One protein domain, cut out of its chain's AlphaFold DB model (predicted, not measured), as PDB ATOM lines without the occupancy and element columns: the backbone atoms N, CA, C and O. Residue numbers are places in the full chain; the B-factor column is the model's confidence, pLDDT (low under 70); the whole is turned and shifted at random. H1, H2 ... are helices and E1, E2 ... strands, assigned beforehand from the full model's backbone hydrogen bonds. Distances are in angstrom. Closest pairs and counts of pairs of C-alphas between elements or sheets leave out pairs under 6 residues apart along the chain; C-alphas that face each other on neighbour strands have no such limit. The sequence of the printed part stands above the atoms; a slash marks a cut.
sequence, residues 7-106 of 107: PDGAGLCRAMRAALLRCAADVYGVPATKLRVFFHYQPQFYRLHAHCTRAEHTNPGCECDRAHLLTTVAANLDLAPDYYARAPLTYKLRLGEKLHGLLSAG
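This is residues 7 to 106 of the 107 residues of the protein "Hypothetical protein" of Pelagomonas calceolata (UniProt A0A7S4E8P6). A long helix, H1, crosses one face of a small three-stranded sheet, and the shorter H2 runs back beside its first half; from this body a tail leads away to the small helix H4, with residues 94 to 99 sticking out. The printed part has 100 residues, in the order H1 E1 E2 E3 H2 H3 H4; the sheet, E2 E1 E3, is antiparallel and the class is mixed, helices and strands. It is only just loose, close to compact, with a radius of gyration of the C-alphas of 15.4 A, and elongated, spanning 49 by 31 by 21 A.

Find C-alpha 7 at (4.034, -12.450, 2.864); from there H1 runs 31.0 A to residue 28. Next come E1, residues 35 to 40, 15.9 A long, E2, residues 51 to 54, and E3, residues 67 to 69. H2, residues 70 to 79, is 14.2 A long; H3, residues 83 to 86, follows. H4, residues 98 to 104, ends at C-alpha 104, (26.781, 12.240, 12.197).

Look first at the hairpin E1 and E2, with N 51 and O 38 at 2.8 A. On E1's other side E3 pairs staggered, with N 39 and O 68 at 2.9 A. H1 is on the sheet, at a height of 10.1 A, over E2 and E1. With residues 7 to 17 alone it touches H2, opposite ways at a shallow tilt of 19 degrees; the closest C-alphas, of Ala 10 and Ala 74, are 4.2 A apart. H2 is on the same face, giving two layers, helices on one face of a sheet. H3 touches H2 only at the corner, C-alphas 77 and 83 being closest at 5.9 A. H4 touches no helix. In H1, H2 and H4 every O i to N i+4 pair is within hydrogen-bond range; H3 is too short for one.

The farthest C-alphas, of Gly 29 and Ala 105, are 49.9 A apart. The printed part has no cut; the links E2 to E3 and H3 to H4 are long. Look for low confidence at residue 106, under 70.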
ATOM      1  N   PRO A   7       4.391 -11.806   4.122       98.31
ATOM      2  CA  PRO A   7       4.034 -12.450   2.864       98.31
ATOM      3  C   PRO A   7       3.447 -11.483   1.833       98.31
ATOM      4  O   PRO A   7       3.778 -11.592   0.656       98.31
ATOM      5  N   ASP A   8       2.648 -10.498   2.258       98.44
ATOM      6  CA  ASP A   8       2.042  -9.513   1.352       98.44
ATOM      7  C   ASP A   8       3.099  -8.630   0.685       98.44
ATOM      8  O   ASP A   8       3.086  -8.431  -0.531       98.44
ATOM      9  N   GLY A   9       4.076  -8.145   1.457       98.56
ATOM     10  CA  GLY A   9       5.207  -7.386   0.934       98.56
ATOM     11  C   GLY A   9       6.063  -8.220  -0.019       98.56
ATOM     12  O   GLY A   9       6.454  -7.734  -1.084       98.56
ATOM     13  N   ALA A  10       6.323  -9.487   0.321       98.81
ATOM     14  CA  ALA A  10       7.050 -10.409  -0.548       98.81
ATOM     15  C   ALA A  10       6.275 -10.689  -1.849       98.81
ATOM     16  O   ALA A  10       6.847 -10.668  -2.943       98.81
ATOM     17  N   GLY A  11       4.963 -10.906  -1.748       98.75
ATOM     18  CA  GLY A  11       4.040 -11.085  -2.868       98.75
ATOM     19  C   GLY A  11       4.024  -9.873  -3.795       98.75
ATOM     20  O   GLY A  11       4.207 -10.026  -5.004       98.75
ATOM     21  N   LEU A  12       3.932  -8.664  -3.235       98.69
ATOM     22  CA  LEU A  12       4.005  -7.411  -3.987       98.69
ATOM     23  C   LEU A  12       5.327  -7.289  -4.756       98.69
ATOM     24  O   LEU A  12       5.318  -6.956  -5.940       98.69
ATOM     25  N   CYS A  13       6.463  -7.619  -4.134       98.81
ATOM     26  CA  CYS A  13       7.767  -7.605  -4.807       98.81
ATOM     27  C   CYS A  13       7.801  -8.564  -6.007       98.81
ATOM     28  O   CYS A  13       8.273  -8.202  -7.087       98.81
ATOM     29  N   ARG A  14       7.267  -9.782  -5.856       98.81
ATOM     30  CA  ARG A  14       7.186 -10.750  -6.962       98.81
ATOM     31  C   ARG A  14       6.266 -10.258  -8.077       98.81
ATOM     32  O   ARG A  14       6.660 -10.319  -9.240       98.81
ATOM     33  N   ALA A  15       5.096  -9.725  -7.729       98.81
ATOM     34  CA  ALA A  15       4.126  -9.198  -8.683       98.81
ATOM     35  C   ALA A  15       4.691  -8.009  -9.477       98.81
ATOM     36  O   ALA A  15       4.640  -8.013 -10.706       98.81
ATOM     37  N   MET A  16       5.317  -7.037  -8.801       98.75
ATOM     38  CA  MET A  16       5.976  -5.896  -9.450       98.75
ATOM     39  C   MET A  16       7.085  -6.352 -10.402       98.75
ATOM     40  O   MET A  16       7.157  -5.882 -11.538       98.75
ATOM     41  N   ARG A  17       7.934  -7.296  -9.973       98.75
ATOM     42  CA  ARG A  17       8.992  -7.851 -10.825       98.75
ATOM     43  C   ARG A  17       8.412  -8.557 -12.050       98.75
ATOM     44  O   ARG A  17       8.890  -8.317 -13.153       98.75
ATOM     45  N   ALA A  18       7.402  -9.404 -11.872       98.69
ATOM     46  CA  ALA A  18       6.765 -10.121 -12.974       98.69
ATOM     47  C   ALA A  18       6.138  -9.154 -13.989       98.69
ATOM     48  O   ALA A  18       6.363  -9.304 -15.189       98.69
ATOM     49  N   ALA A  19       5.426  -8.127 -13.517       98.62
ATOM     50  CA  ALA A  19       4.821  -7.109 -14.371       98.62
ATOM     51  C   ALA A  19       5.869  -6.328 -15.182       98.62
ATOM     52  O   ALA A  19       5.703  -6.157 -16.388       98.62
ATOM     53  N   LEU A  20       6.970  -5.908 -14.550       98.50
ATOM     54  CA  LEU A  20       8.052  -5.182 -15.226       98.50
ATOM     55  C   LEU A  20       8.769  -6.037 -16.277       98.50
ATOM     56  O   LEU A  20       9.027  -5.553 -17.376       98.50
ATOM     57  N   LEU A  21       9.076  -7.298 -15.961       98.56
ATOM     58  CA  LEU A  21       9.735  -8.209 -16.901       98.56
ATOM     59  C   LEU A  21       8.832  -8.553 -18.087       98.56
ATOM     60  O   LEU A  21       9.305  -8.565 -19.220       98.56
ATOM     61  N   ARG A  22       7.538  -8.784 -17.835       98.50
ATOM     62  CA  ARG A  22       6.553  -8.981 -18.898       98.50
ATOM     63  C   ARG A  22       6.456  -7.763 -19.807       98.50
ATOM     64  O   ARG A  22       6.603  -7.909 -21.007       98.50
ATOM     65  N   CYS A  23       6.285  -6.568 -19.240       98.31
ATOM     66  CA  CYS A  23       6.229  -5.330 -20.019       98.31
ATOM     67  C   CYS A  23       7.487  -5.152 -20.882       98.31
ATOM     68  O   CYS A  23       7.394  -4.837 -22.064       98.31
ATOM     69  N   ALA A  24       8.670  -5.420 -20.324       98.19
ATOM     70  CA  ALA A  24       9.917  -5.300 -21.065       98.19
ATOM     71  C   ALA A  24      10.034  -6.293 -22.238       98.19
ATOM     72  O   ALA A  24      10.544  -5.931 -23.300       98.19
ATOM     73  N   ALA A  25       9.548  -7.522 -22.057       98.31
ATOM     74  CA  ALA A  25       9.496  -8.522 -23.117       98.31
ATOM     75  C   ALA A  25       8.447  -8.160 -24.182       98.31
ATOM     76  O   ALA A  25       8.781  -8.104 -25.361       98.31
ATOM     77  N   ASP A  26       7.221  -7.853 -23.757       98.38
ATOM     78  CA  ASP A  26       6.067  -7.616 -24.630       98.38
ATOM     79  C   ASP A  26       6.238  -6.335 -25.470       98.38
ATOM     80  O   ASP A  26       5.883  -6.312 -26.645       98.38
ATOM     81  N   VAL A  27       6.801  -5.267 -24.888       98.19
ATOM     82  CA  VAL A  27       6.923  -3.951 -25.545       98.19
ATOM     83  C   VAL A  27       8.256  -3.781 -26.276       98.19
ATOM     84  O   VAL A  27       8.298  -3.150 -27.330       98.19
ATOM     85  N   TYR A  28       9.354  -4.319 -25.732       97.50
ATOM     86  CA  TYR A  28      10.707  -4.053 -26.243       97.50
ATOM     87  C   TYR A  28      11.461  -5.301 -26.719       97.50
ATOM     88  O   TYR A  28      12.609  -5.181 -27.149       97.50
ATOM     89  N   GLY A  29      10.881  -6.501 -26.613       98.00
ATOM     90  CA  GLY A  29      11.551  -7.751 -26.988       98.00
ATOM     91  C   GLY A  29      12.787  -8.072 -26.137       98.00
ATOM     92  O   GLY A  29      13.654  -8.835 -26.566       98.00
ATOM     93  N   VAL A  30      12.922  -7.474 -24.946       97.75
ATOM     94  CA  VAL A  30      14.096  -7.672 -24.087       97.75
ATOM     95  C   VAL A  30      13.847  -8.842 -23.129       97.75
ATOM     96  O   VAL A  30      12.936  -8.766 -22.303       97.75
ATOM     97  N   PRO A  31      14.662  -9.914 -23.173       97.50
ATOM     98  CA  PRO A  31      14.480 -11.055 -22.287       97.50
ATOM     99  C   PRO A  31      14.856 -10.710 -20.844       97.50
ATOM    100  O   PRO A  31      15.767  -9.921 -20.585       97.50
ATOM    101  N   ALA A  32      14.213 -11.388 -19.891       97.38
ATOM    102  CA  ALA A  32      14.436 -11.176 -18.460       97.38
ATOM    103  C   ALA A  32      15.899 -11.359 -18.019       97.38
ATOM    104  O   ALA A  32      16.341 -10.696 -17.085       97.38
ATOM    105  N   THR A  33      16.666 -12.210 -18.706       96.88
ATOM    106  CA  THR A  33      18.098 -12.442 -18.449       96.88
ATOM    107  C   THR A  33      18.972 -11.214 -18.704       96.88
ATOM    108  O   THR A  33      20.078 -11.137 -18.182       96.88
ATOM    109  N   LYS A  34      18.478 -10.235 -19.472       97.69
ATOM    110  CA  LYS A  34      19.160  -8.962 -19.741       97.69
ATOM    111  C   LYS A  34      18.706  -7.834 -18.819       97.69
ATOM    112  O   LYS A  34      19.123  -6.693 -19.017       97.69
ATOM    113  N   LEU A  35      17.850  -8.115 -17.837       97.81
ATOM    114  CA  LEU A  35      17.226  -7.104 -16.991       97.81
ATOM    115  C   LEU A  35      17.590  -7.284 -15.522       97.81
ATOM    116  O   LEU A  35      17.665  -8.389 -14.989       97.81
ATOM    117  N   ARG A  36      17.735  -6.153 -14.845       97.50
ATOM    118  CA  ARG A  36      17.842  -6.051 -13.395       97.50
ATOM    119  C   ARG A  36      16.652  -5.256 -12.877       97.50
ATOM    120  O   ARG A  36      16.360  -4.181 -13.396       97.50
ATOM    121  N   VAL A  37      15.994  -5.772 -11.837       98.38
ATOM    122  CA  VAL A  37      14.822  -5.129 -11.223       98.38
ATOM    123  C   VAL A  37      15.061  -4.902  -9.733       98.38
ATOM    124  O   VAL A  37      15.316  -5.860  -9.000       98.38
ATOM    125  N   PHE A  38      14.992  -3.650  -9.284       98.62
ATOM    126  CA  PHE A  38      15.407  -3.252  -7.934       98.62
ATOM    127  C   PHE A  38      14.638  -2.047  -7.380       98.62
ATOM    128  O   PHE A  38      14.048  -1.266  -8.125       98.62
ATOM    129  N   PHE A  39      14.668  -1.886  -6.061       98.62
ATOM    130  CA  PHE A  39      14.266  -0.671  -5.353       98.62
ATOM    131  C   PHE A  39      15.483   0.202  -5.043       98.62
ATOM    132  O   PHE A  39      16.580  -0.321  -4.862       98.62
ATOM    133  N   HIS A  40      15.277   1.513  -4.912       98.31
ATOM    134  CA  HIS A  40      16.258   2.403  -4.292       98.31
ATOM    135  C   HIS A  40      16.045   2.511  -2.777       98.31
ATOM    136  O   HIS A  40      14.907   2.619  -2.304       98.31
ATOM    137  N   TYR A  41      17.143   2.595  -2.030       97.56
ATOM    138  CA  TYR A  41      17.166   3.070  -0.653       97.56
ATOM    139  C   TYR A  41      18.372   4.007  -0.424       97.56
ATOM    140  O   TYR A  41      19.509   3.603  -0.614       97.56
ATOM    141  N   GLN A  42      18.201   5.275  -0.046       96.00
ATOM    142  CA  GLN A  42      16.929   6.000   0.050       96.00
ATOM    143  C   GLN A  42      16.292   6.226  -1.340       96.00
ATOM    144  O   GLN A  42      17.012   6.408  -2.334       96.00
ATOM    145  N   PRO A  43      14.950   6.212  -1.443       97.06
ATOM    146  CA  PRO A  43      14.263   6.514  -2.693       97.06
ATOM    147  C   PRO A  43      14.305   8.020  -2.997       97.06
ATOM    148  O   PRO A  43      14.464   8.842  -2.099       97.06
ATOM    149  N   GLN A  44      14.110   8.396  -4.265       93.69
ATOM    150  CA  GLN A  44      13.942   9.813  -4.633       93.69
ATOM    151  C   GLN A  44      12.603  10.383  -4.141       93.69
ATOM    152  O   GLN A  44      12.518  11.558  -3.805       93.69
ATOM    153  N   PHE A  45      11.563   9.549  -4.082       96.75
ATOM    154  CA  PHE A  45      10.245   9.899  -3.562       96.75
ATOM    155  C   PHE A  45       9.668   8.744  -2.738       96.75
ATOM    156  O   PHE A  45       9.828   7.571  -3.086       96.75
ATOM    157  N   TYR A  46       8.971   9.070  -1.648       97.62
ATOM    158  CA  TYR A  46       8.454   8.107  -0.665       97.62
ATOM    159  C   TYR A  46       7.105   7.503  -1.077       97.62
ATOM    160  O   TYR A  46       6.137   7.482  -0.325       97.62
ATOM    161  N   ARG A  47       7.054   6.979  -2.300       97.25
ATOM    162  CA  ARG A  47       5.994   6.095  -2.787       97.25
ATOM    163  C   ARG A  47       6.675   4.911  -3.443       97.25
ATOM    164  O   ARG A  47       7.516   5.123  -4.310       97.25
ATOM    165  N   LEU A  48       6.373   3.692  -3.002       97.94
ATOM    166  CA  LEU A  48       7.095   2.498  -3.443       97.94
ATOM    167  C   LEU A  48       7.091   2.386  -4.979       97.94
ATOM    168  O   LEU A  48       6.036   2.417  -5.609       97.94
ATOM    169  N   HIS A  49       8.276   2.268  -5.572       98.25
ATOM    170  CA  HIS A  49       8.483   2.137  -7.012       98.25
ATOM    171  C   HIS A  49       9.725   1.288  -7.267       98.25
ATOM    172  O   HIS A  49      10.687   1.374  -6.508       98.25
ATOM    173  N   ALA A  50       9.701   0.489  -8.333       98.06
ATOM    174  CA  ALA A  50      10.828  -0.327  -8.767       98.06
ATOM    175  C   ALA A  50      11.421   0.211 -10.072       98.06
ATOM    176  O   ALA A  50      10.710   0.735 -10.928       98.06
ATOM    177  N   HIS A  51      12.725   0.027 -10.227       97.81
ATOM    178  CA  HIS A  51      13.474   0.288 -11.445       97.81
ATOM    179  C   HIS A  51      13.649  -1.018 -12.217       97.81
ATOM    180  O   HIS A  51      13.917  -2.055 -11.612       97.81
ATOM    181  N   CYS A  52      13.526  -0.963 -13.542       97.69
ATOM    182  CA  CYS A  52      13.858  -2.052 -14.459       97.69
ATOM    183  C   CYS A  52      14.883  -1.519 -15.463       97.69
ATOM    184  O   CYS A  52      14.583  -0.590 -16.211       97.69
ATOM    185  N   THR A  53      16.106  -2.046 -15.443       97.06
ATOM    186  CA  THR A  53      17.209  -1.556 -16.282       97.06
ATOM    187  C   THR A  53      17.948  -2.701 -16.960       97.06
ATOM    188  O   THR A  53      17.862  -3.850 -16.523       97.06
ATOM    189  N   ARG A  54      18.706  -2.395 -18.022       96.31
ATOM    190  CA  ARG A  54      19.623  -3.364 -18.632       96.31
ATOM    191  C   ARG A  54      20.693  -3.785 -17.628       96.31
ATOM    192  O   ARG A  54      21.319  -2.939 -16.993       96.31
ATOM    193  N   ALA A  55      20.894  -5.091 -17.494       95.19
ATOM    194  CA  ALA A  55      21.875  -5.668 -16.582       95.19
ATOM    195  C   ALA A  55      23.317  -5.356 -17.012       95.19
ATOM    196  O   ALA A  55      24.174  -5.162 -16.159       95.19
ATOM    197  N   GLU A  56      23.561  -5.253 -18.321       93.50
ATOM    198  CA  GLU A  56      24.879  -4.960 -18.902       93.50
ATOM    199  C   GLU A  56      25.300  -3.484 -18.771       93.50
ATOM    200  O   GLU A  56      26.456  -3.151 -19.006       93.50
ATOM    201  N   HIS A  57      24.376  -2.589 -18.397       92.50
ATOM    202  CA  HIS A  57      24.653  -1.161 -18.263       92.50
ATOM    203  C   HIS A  57      24.831  -0.748 -16.800       92.50
ATOM    204  O   HIS A  57      23.986  -1.017 -15.934       92.50
ATOM    205  N   THR A  58      25.892   0.014 -16.552       88.75
ATOM    206  CA  THR A  58      26.118   0.709 -15.284       88.75
ATOM    207  C   THR A  58      25.389   2.048 -15.313       88.75
ATOM    208  O   THR A  58      25.942   3.071 -15.703       88.75
ATOM    209  N   ASN A  59      24.117   2.030 -14.920       87.94
ATOM    210  CA  ASN A  59      23.324   3.247 -14.769       87.94
ATOM    211  C   ASN A  59      23.495   3.819 -13.351       87.94
ATOM    212  O   ASN A  59      23.506   3.035 -12.399       87.94
ATOM    213  N   PRO A  60      23.544   5.150 -13.171       89.94
ATOM    214  CA  PRO A  60      23.540   5.747 -11.841       89.94
ATOM    215  C   PRO A  60      22.361   5.249 -10.996       89.94
ATOM    216  O   PRO A  60      21.223   5.193 -11.469       89.94
ATOM    217  N   GLY A  61      22.626   4.907  -9.740       91.75
ATOM    218  CA  GLY A  61      21.629   4.389  -8.800       91.75
ATOM    219  C   GLY A  61      21.523   2.865  -8.763       91.75
ATOM    220  O   GLY A  61      20.759   2.321  -7.969       91.75
ATOM    221  N   CYS A  62      22.291   2.165  -9.597       95.38
ATOM    222  CA  CYS A  62      22.312   0.710  -9.646       95.38
ATOM    223  C   CYS A  62      23.380   0.066  -8.737       95.38
ATOM    224  O   CYS A  62      23.564  -1.155  -8.763       95.38
ATOM    225  N   GLU A  63      24.091   0.885  -7.966       95.50
ATOM    226  CA  GLU A  63      25.166   0.496  -7.058       95.50
ATOM    227  C   GLU A  63      24.614  -0.250  -5.831       95.50
ATOM    228  O   GLU A  63      23.467  -0.055  -5.429       95.50
ATOM    229  N   CYS A  64      25.420  -1.122  -5.214       93.94
ATOM    230  CA  CYS A  64      24.969  -1.999  -4.123       93.94
ATOM    231  C   CYS A  64      24.518  -1.258  -2.854       93.94
ATOM    232  O   CYS A  64      23.727  -1.788  -2.080       93.94
ATOM    233  N   ASP A  65      24.996  -0.033  -2.653       94.12
ATOM    234  CA  ASP A  65      24.654   0.836  -1.530       94.12
ATOM    235  C   ASP A  65      23.429   1.716  -1.806       94.12
ATOM    236  O   ASP A  65      23.163   2.673  -1.080       94.12
ATOM    237  N   ARG A  66      22.681   1.405  -2.869       97.06
ATOM    238  CA  ARG A  66      21.403   2.048  -3.172       97.06
ATOM    239  C   ARG A  66      20.377   1.084  -3.751       97.06
ATOM    240  O   ARG A  66      19.201   1.171  -3.402       97.06
ATOM    241  N   ALA A  67      20.791   0.196  -4.648       97.94
ATOM    242  CA  ALA A  67      19.928  -0.739  -5.350       97.94
ATOM    243  C   ALA A  67      19.726  -2.042  -4.569       97.94
ATOM    244  O   ALA A  67      20.668  -2.780  -4.292       97.94
ATOM    245  N   HIS A  68      18.466  -2.390  -4.318       98.38
ATOM    246  CA  HIS A  68      18.074  -3.648  -3.687       98.38
ATOM    247  C   HIS A  68      17.209  -4.480  -4.636       98.38
ATOM    248  O   HIS A  68      16.076  -4.102  -4.943       98.38
ATOM    249  N   LEU A  69      17.732  -5.615  -5.115       98.50
ATOM    250  CA  LEU A  69      17.034  -6.493  -6.064       98.50
ATOM    251  C   LEU A  69      15.699  -6.988  -5.495       98.50
ATOM    252  O   LEU A  69      15.660  -7.504  -4.381       98.50
ATOM    253  N   LEU A  70      14.617  -6.921  -6.281       98.75
ATOM    254  CA  LEU A  70      13.281  -7.346  -5.826       98.75
ATOM    255  C   LEU A  70      13.237  -8.829  -5.422       98.75
ATOM    256  O   LEU A  70      12.459  -9.197  -4.549       98.75
ATOM    257  N   THR A  71      14.079  -9.670  -6.029       98.44
ATOM    258  CA  THR A  71      14.227 -11.086  -5.652       98.44
ATOM    259  C   THR A  71      14.781 -11.239  -4.240       98.44
ATOM    260  O   THR A  71      14.220 -11.984  -3.446       98.44
ATOM    261  N   THR A  72      15.840 -10.498  -3.906       98.62
ATOM    262  CA  THR A  72      16.440 -10.487  -2.567       98.62
ATOM    263  C   THR A  72      15.491  -9.870  -1.547       98.62
ATOM    264  O   THR A  72      15.358 -10.386  -0.446       98.62
ATOM    265  N   VAL A  73      14.780  -8.803  -1.921       98.75
ATOM    266  CA  VAL A  73      13.786  -8.164  -1.049       98.75
ATOM    267  C   VAL A  73      12.646  -9.117  -0.705       98.75
ATOM    268  O   VAL A  73      12.291  -9.225   0.464       98.75
ATOM    269  N   ALA A  74      12.115  -9.841  -1.692       98.81
ATOM    270  CA  ALA A  74      11.103 -10.863  -1.451       98.81
ATOM    271  C   ALA A  74      11.638 -11.979  -0.540       98.81
ATOM    272  O   ALA A  74      11.018 -12.261   0.479       98.81
ATOM    273  N   ALA A  75      12.818 -12.530  -0.847       98.81
ATOM    274  CA  ALA A  75      13.427 -13.599  -0.055       98.81
ATOM    275  C   ALA A  75      13.666 -13.188   1.406       98.81
ATOM    276  O   ALA A  75      13.375 -13.944   2.324       98.81
ATOM    277  N   ASN A  76      14.134 -11.962   1.639       98.75
ATOM    278  CA  ASN A  76      14.324 -11.435   2.989       98.75
ATOM    279  C   ASN A  76      13.007 -11.345   3.774       98.75
ATOM    280  O   ASN A  76      12.993 -11.627   4.968       98.75
ATOM    281  N   LEU A  77      11.910 -10.972   3.110       98.75
ATOM    282  CA  LEU A  77      10.578 -10.914   3.721       98.75
ATOM    283  C   LEU A  77       9.978 -12.305   3.961       98.75
ATOM    284  O   LEU A  77       9.247 -12.476   4.935       98.75
ATOM    285  N   ASP A  78      10.301 -13.288   3.114       98.50
ATOM    286  CA  ASP A  78       9.939 -14.690   3.354       98.50
ATOM    287  C   ASP A  78      10.685 -15.257   4.571       98.50
ATOM    288  O   ASP A  78      10.114 -16.023   5.342       98.50
ATOM    289  N   LEU A  79      11.956 -14.874   4.752       98.44
ATOM    290  CA  LEU A  79      12.785 -15.298   5.884       98.44
ATOM    291  C   LEU A  79      12.340 -14.657   7.202       98.44
ATOM    292  O   LEU A  79      12.307 -15.325   8.233       98.44
ATOM    293  N   ALA A  80      12.026 -13.361   7.183       98.44
ATOM    294  CA  ALA A  80      11.547 -12.634   8.350       98.44
ATOM    295  C   ALA A  80      10.505 -11.573   7.938       98.44
ATOM    296  O   ALA A  80      10.848 -10.600   7.256       98.44
ATOM    297  N   PRO A  81       9.242 -11.689   8.393       98.06
ATOM    298  CA  PRO A  81       8.179 -10.747   8.040       98.06
ATOM    299  C   PRO A  81       8.464  -9.278   8.385       98.06
ATOM    300  O   PRO A  81       7.917  -8.370   7.761       98.06
ATOM    301  N   ASP A  82       9.323  -9.025   9.366       98.25
ATOM    302  CA  ASP A  82       9.740  -7.704   9.836       98.25
ATOM    303  C   ASP A  82      11.174  -7.339   9.406       98.25
ATOM    304  O   ASP A  82      11.717  -6.344   9.892       98.25
ATOM    305  N   TYR A  83      11.788  -8.087   8.474       98.62
ATOM    306  CA  TYR A  83      13.202  -7.943   8.094       98.62
ATOM    307  C   TYR A  83      13.597  -6.484   7.857       98.62
ATOM    308  O   TYR A  83      14.514  -5.955   8.485       98.62
ATOM    309  N   TYR A  84      12.864  -5.789   6.984       98.44
ATOM    310  CA  TYR A  84      13.180  -4.410   6.609       98.44
ATOM    311  C   TYR A  84      12.837  -3.374   7.680       98.44
ATOM    312  O   TYR A  84      13.276  -2.231   7.557       98.44
ATOM    313  N   ALA A  85      12.123  -3.738   8.746       98.31
ATOM    314  CA  ALA A  85      11.956  -2.867   9.906       98.31
ATOM    315  C   ALA A  85      13.219  -2.838  10.785       98.31
ATOM    316  O   ALA A  85      13.486  -1.826  11.423       98.31
ATOM    317  N   ARG A  86      14.015  -3.917  10.792       97.69
ATOM    318  CA  ARG A  86      15.130  -4.111  11.738       97.69
ATOM    319  C   ARG A  86      16.506  -4.163  11.092       97.69
ATOM    320  O   ARG A  86      17.484  -3.784  11.724       97.69
ATOM    321  N   ALA A  87      16.596  -4.624   9.848       97.19
ATOM    322  CA  ALA A  87      17.873  -4.805   9.177       97.19
ATOM    323  C   ALA A  87      18.614  -3.463   9.025       97.19
ATOM    324  O   ALA A  87      17.995  -2.460   8.633       97.19
ATOM    325  N   PRO A  88      19.930  -3.408   9.286       96.38
ATOM    326  CA  PRO A  88      20.726  -2.261   8.881       96.38
ATOM    327  C   PRO A  88      20.689  -2.160   7.352       96.38
ATOM    328  O   PRO A  88      20.835  -3.154   6.644       96.38
ATOM    329  N   LEU A  89      20.448  -0.954   6.841       96.12
ATOM    330  CA  LEU A  89      20.491  -0.671   5.410       96.12
ATOM    331  C   LEU A  89      21.544   0.404   5.192       96.12
ATOM    332  O   LEU A  89      21.420   1.496   5.744       96.12
ATOM    333  N   THR A  90      22.558   0.077   4.402       94.94
ATOM    334  CA  THR A  90      23.614   1.008   4.003       94.94
ATOM    335  C   THR A  90      23.106   1.906   2.883       94.94
ATOM    336  O   THR A  90      22.457   1.424   1.958       94.94
ATOM    337  N   TYR A  91      23.384   3.206   2.977       95.50
ATOM    338  CA  TYR A  91      23.063   4.189   1.945       95.50
ATOM    339  C   TYR A  91      24.017   5.383   2.011       95.50
ATOM    340  O   TYR A  91      24.602   5.676   3.055       95.50
ATOM    341  N   LYS A  92      24.148   6.094   0.890       93.50
ATOM    342  CA  LYS A  92      24.895   7.355   0.803       93.50
ATOM    343  C   LYS A  92      24.010   8.548   1.156       93.50
ATOM    344  O   LYS A  92      22.837   8.598   0.786       93.50
ATOM    345  N   LEU A  93      24.610   9.548   1.796       93.56
ATOM    346  CA  LEU A  93      24.032  10.875   1.987       93.56
ATOM    347  C   LEU A  93      24.963  11.933   1.414       93.56
ATOM    348  O   LEU A  93      26.181  11.770   1.396       93.56
ATOM    349  N   ARG A  94      24.378  13.040   0.962       92.31
ATOM    350  CA  ARG A  94      25.150  14.211   0.564       92.31
ATOM    351  C   ARG A  94      25.634  14.936   1.819       92.31
ATOM    352  O   ARG A  94      24.845  15.230   2.718       92.31
ATOM    353  N   LEU A  95      26.934  15.218   1.861       94.25
ATOM    354  CA  LEU A  95      27.564  15.963   2.946       94.25
ATOM    355  C   LEU A  95      26.894  17.336   3.107       94.25
ATOM    356  O   LEU A  95      26.641  18.027   2.122       94.25
ATOM    357  N   GLY A  96      26.602  17.713   4.353       92.81
ATOM    358  CA  GLY A  96      25.967  18.989   4.696       92.81
ATOM    359  C   GLY A  96      24.435  19.005   4.621       92.81
ATOM    360  O   GLY A  96      23.826  19.944   5.123       92.81
ATOM    361  N   GLU A  97      23.786  17.972   4.070       93.69
ATOM    362  CA  GLU A  97      22.323  17.853   4.143       93.69
ATOM    363  C   GLU A  97      21.857  17.623   5.588       93.69
ATOM    364  O   GLU A  97      22.542  16.978   6.389       93.69
ATOM    365  N   LYS A  98      20.640  18.082   5.913       94.75
ATOM    366  CA  LYS A  98      20.086  18.010   7.277       94.75
ATOM    367  C   LYS A  98      20.143  16.597   7.866       94.75
ATOM    368  O   LYS A  98      20.529  16.430   9.018       94.75
ATOM    369  N   LEU A  99      19.791  15.579   7.077       92.75
ATOM    370  CA  LEU A  99      19.813  14.186   7.531       92.75
ATOM    371  C   LEU A  99      21.237  13.684   7.819       92.75
ATOM    372  O   LEU A  99      21.428  12.959   8.788       92.75
ATOM    373  N   HIS A 100      22.232  14.095   7.025       94.19
ATOM    374  CA  HIS A 100      23.631  13.771   7.308       94.19
ATOM    375  C   HIS A 100      24.056  14.384   8.647       94.19
ATOM    376  O   HIS A 100      24.589  13.680   9.492       94.19
ATOM    377  N   GLY A 101      23.747  15.666   8.877       94.19
ATOM    378  CA  GLY A 101      24.051  16.332  10.149       94.19
ATOM    379  C   GLY A 101      23.431  15.634  11.364       94.19
ATOM    380  O   GLY A 101      24.109  15.443  12.367       94.19
ATOM    381  N   LEU A 102      22.172  15.197  11.260       94.88
ATOM    382  CA  LEU A 102      21.477  14.493  12.346       94.88
ATOM    383  C   LEU A 102      22.092  13.126  12.673       94.88
ATOM    384  O   LEU A 102      22.120  12.743  13.837       94.88
ATOM    385  N   LEU A 103      22.564  12.389  11.665       91.50
ATOM    386  CA  LEU A 103      23.135  11.054  11.867       91.50
ATOM    387  C   LEU A 103      24.602  11.100  12.301       91.50
ATOM    388  O   LEU A 103      25.015  10.268  13.099       91.50
ATOM    389  N   SER A 104      25.372  12.080  11.823       88.25
ATOM    390  CA  SER A 104      26.781  12.240  12.197       88.25
ATOM    391  C   SER A 104      26.973  12.852  13.587       88.25
ATOM    392  O   SER A 104      28.040  12.707  14.162       88.25
ATOM    393  N   ALA A 105      25.960  13.528  14.141       74.38
ATOM    394  CA  ALA A 105      26.010  14.076  15.500       74.38
ATOM    395  C   ALA A 105      25.825  13.015  16.605       74.38
ATOM    396  O   ALA A 105      26.074  13.305  17.771       74.38
ATOM    397  N   GLY A 106      25.345  11.819  16.248       61.38
ATOM    398  CA  GLY A 106      25.138  10.702  17.174       61.38
ATOM    399  C   GLY A 106      26.156   9.568  17.029       61.38
ATOM    400  O   GLY A 106      25.931   8.506  17.608       61.38
TER     401      GLY A 106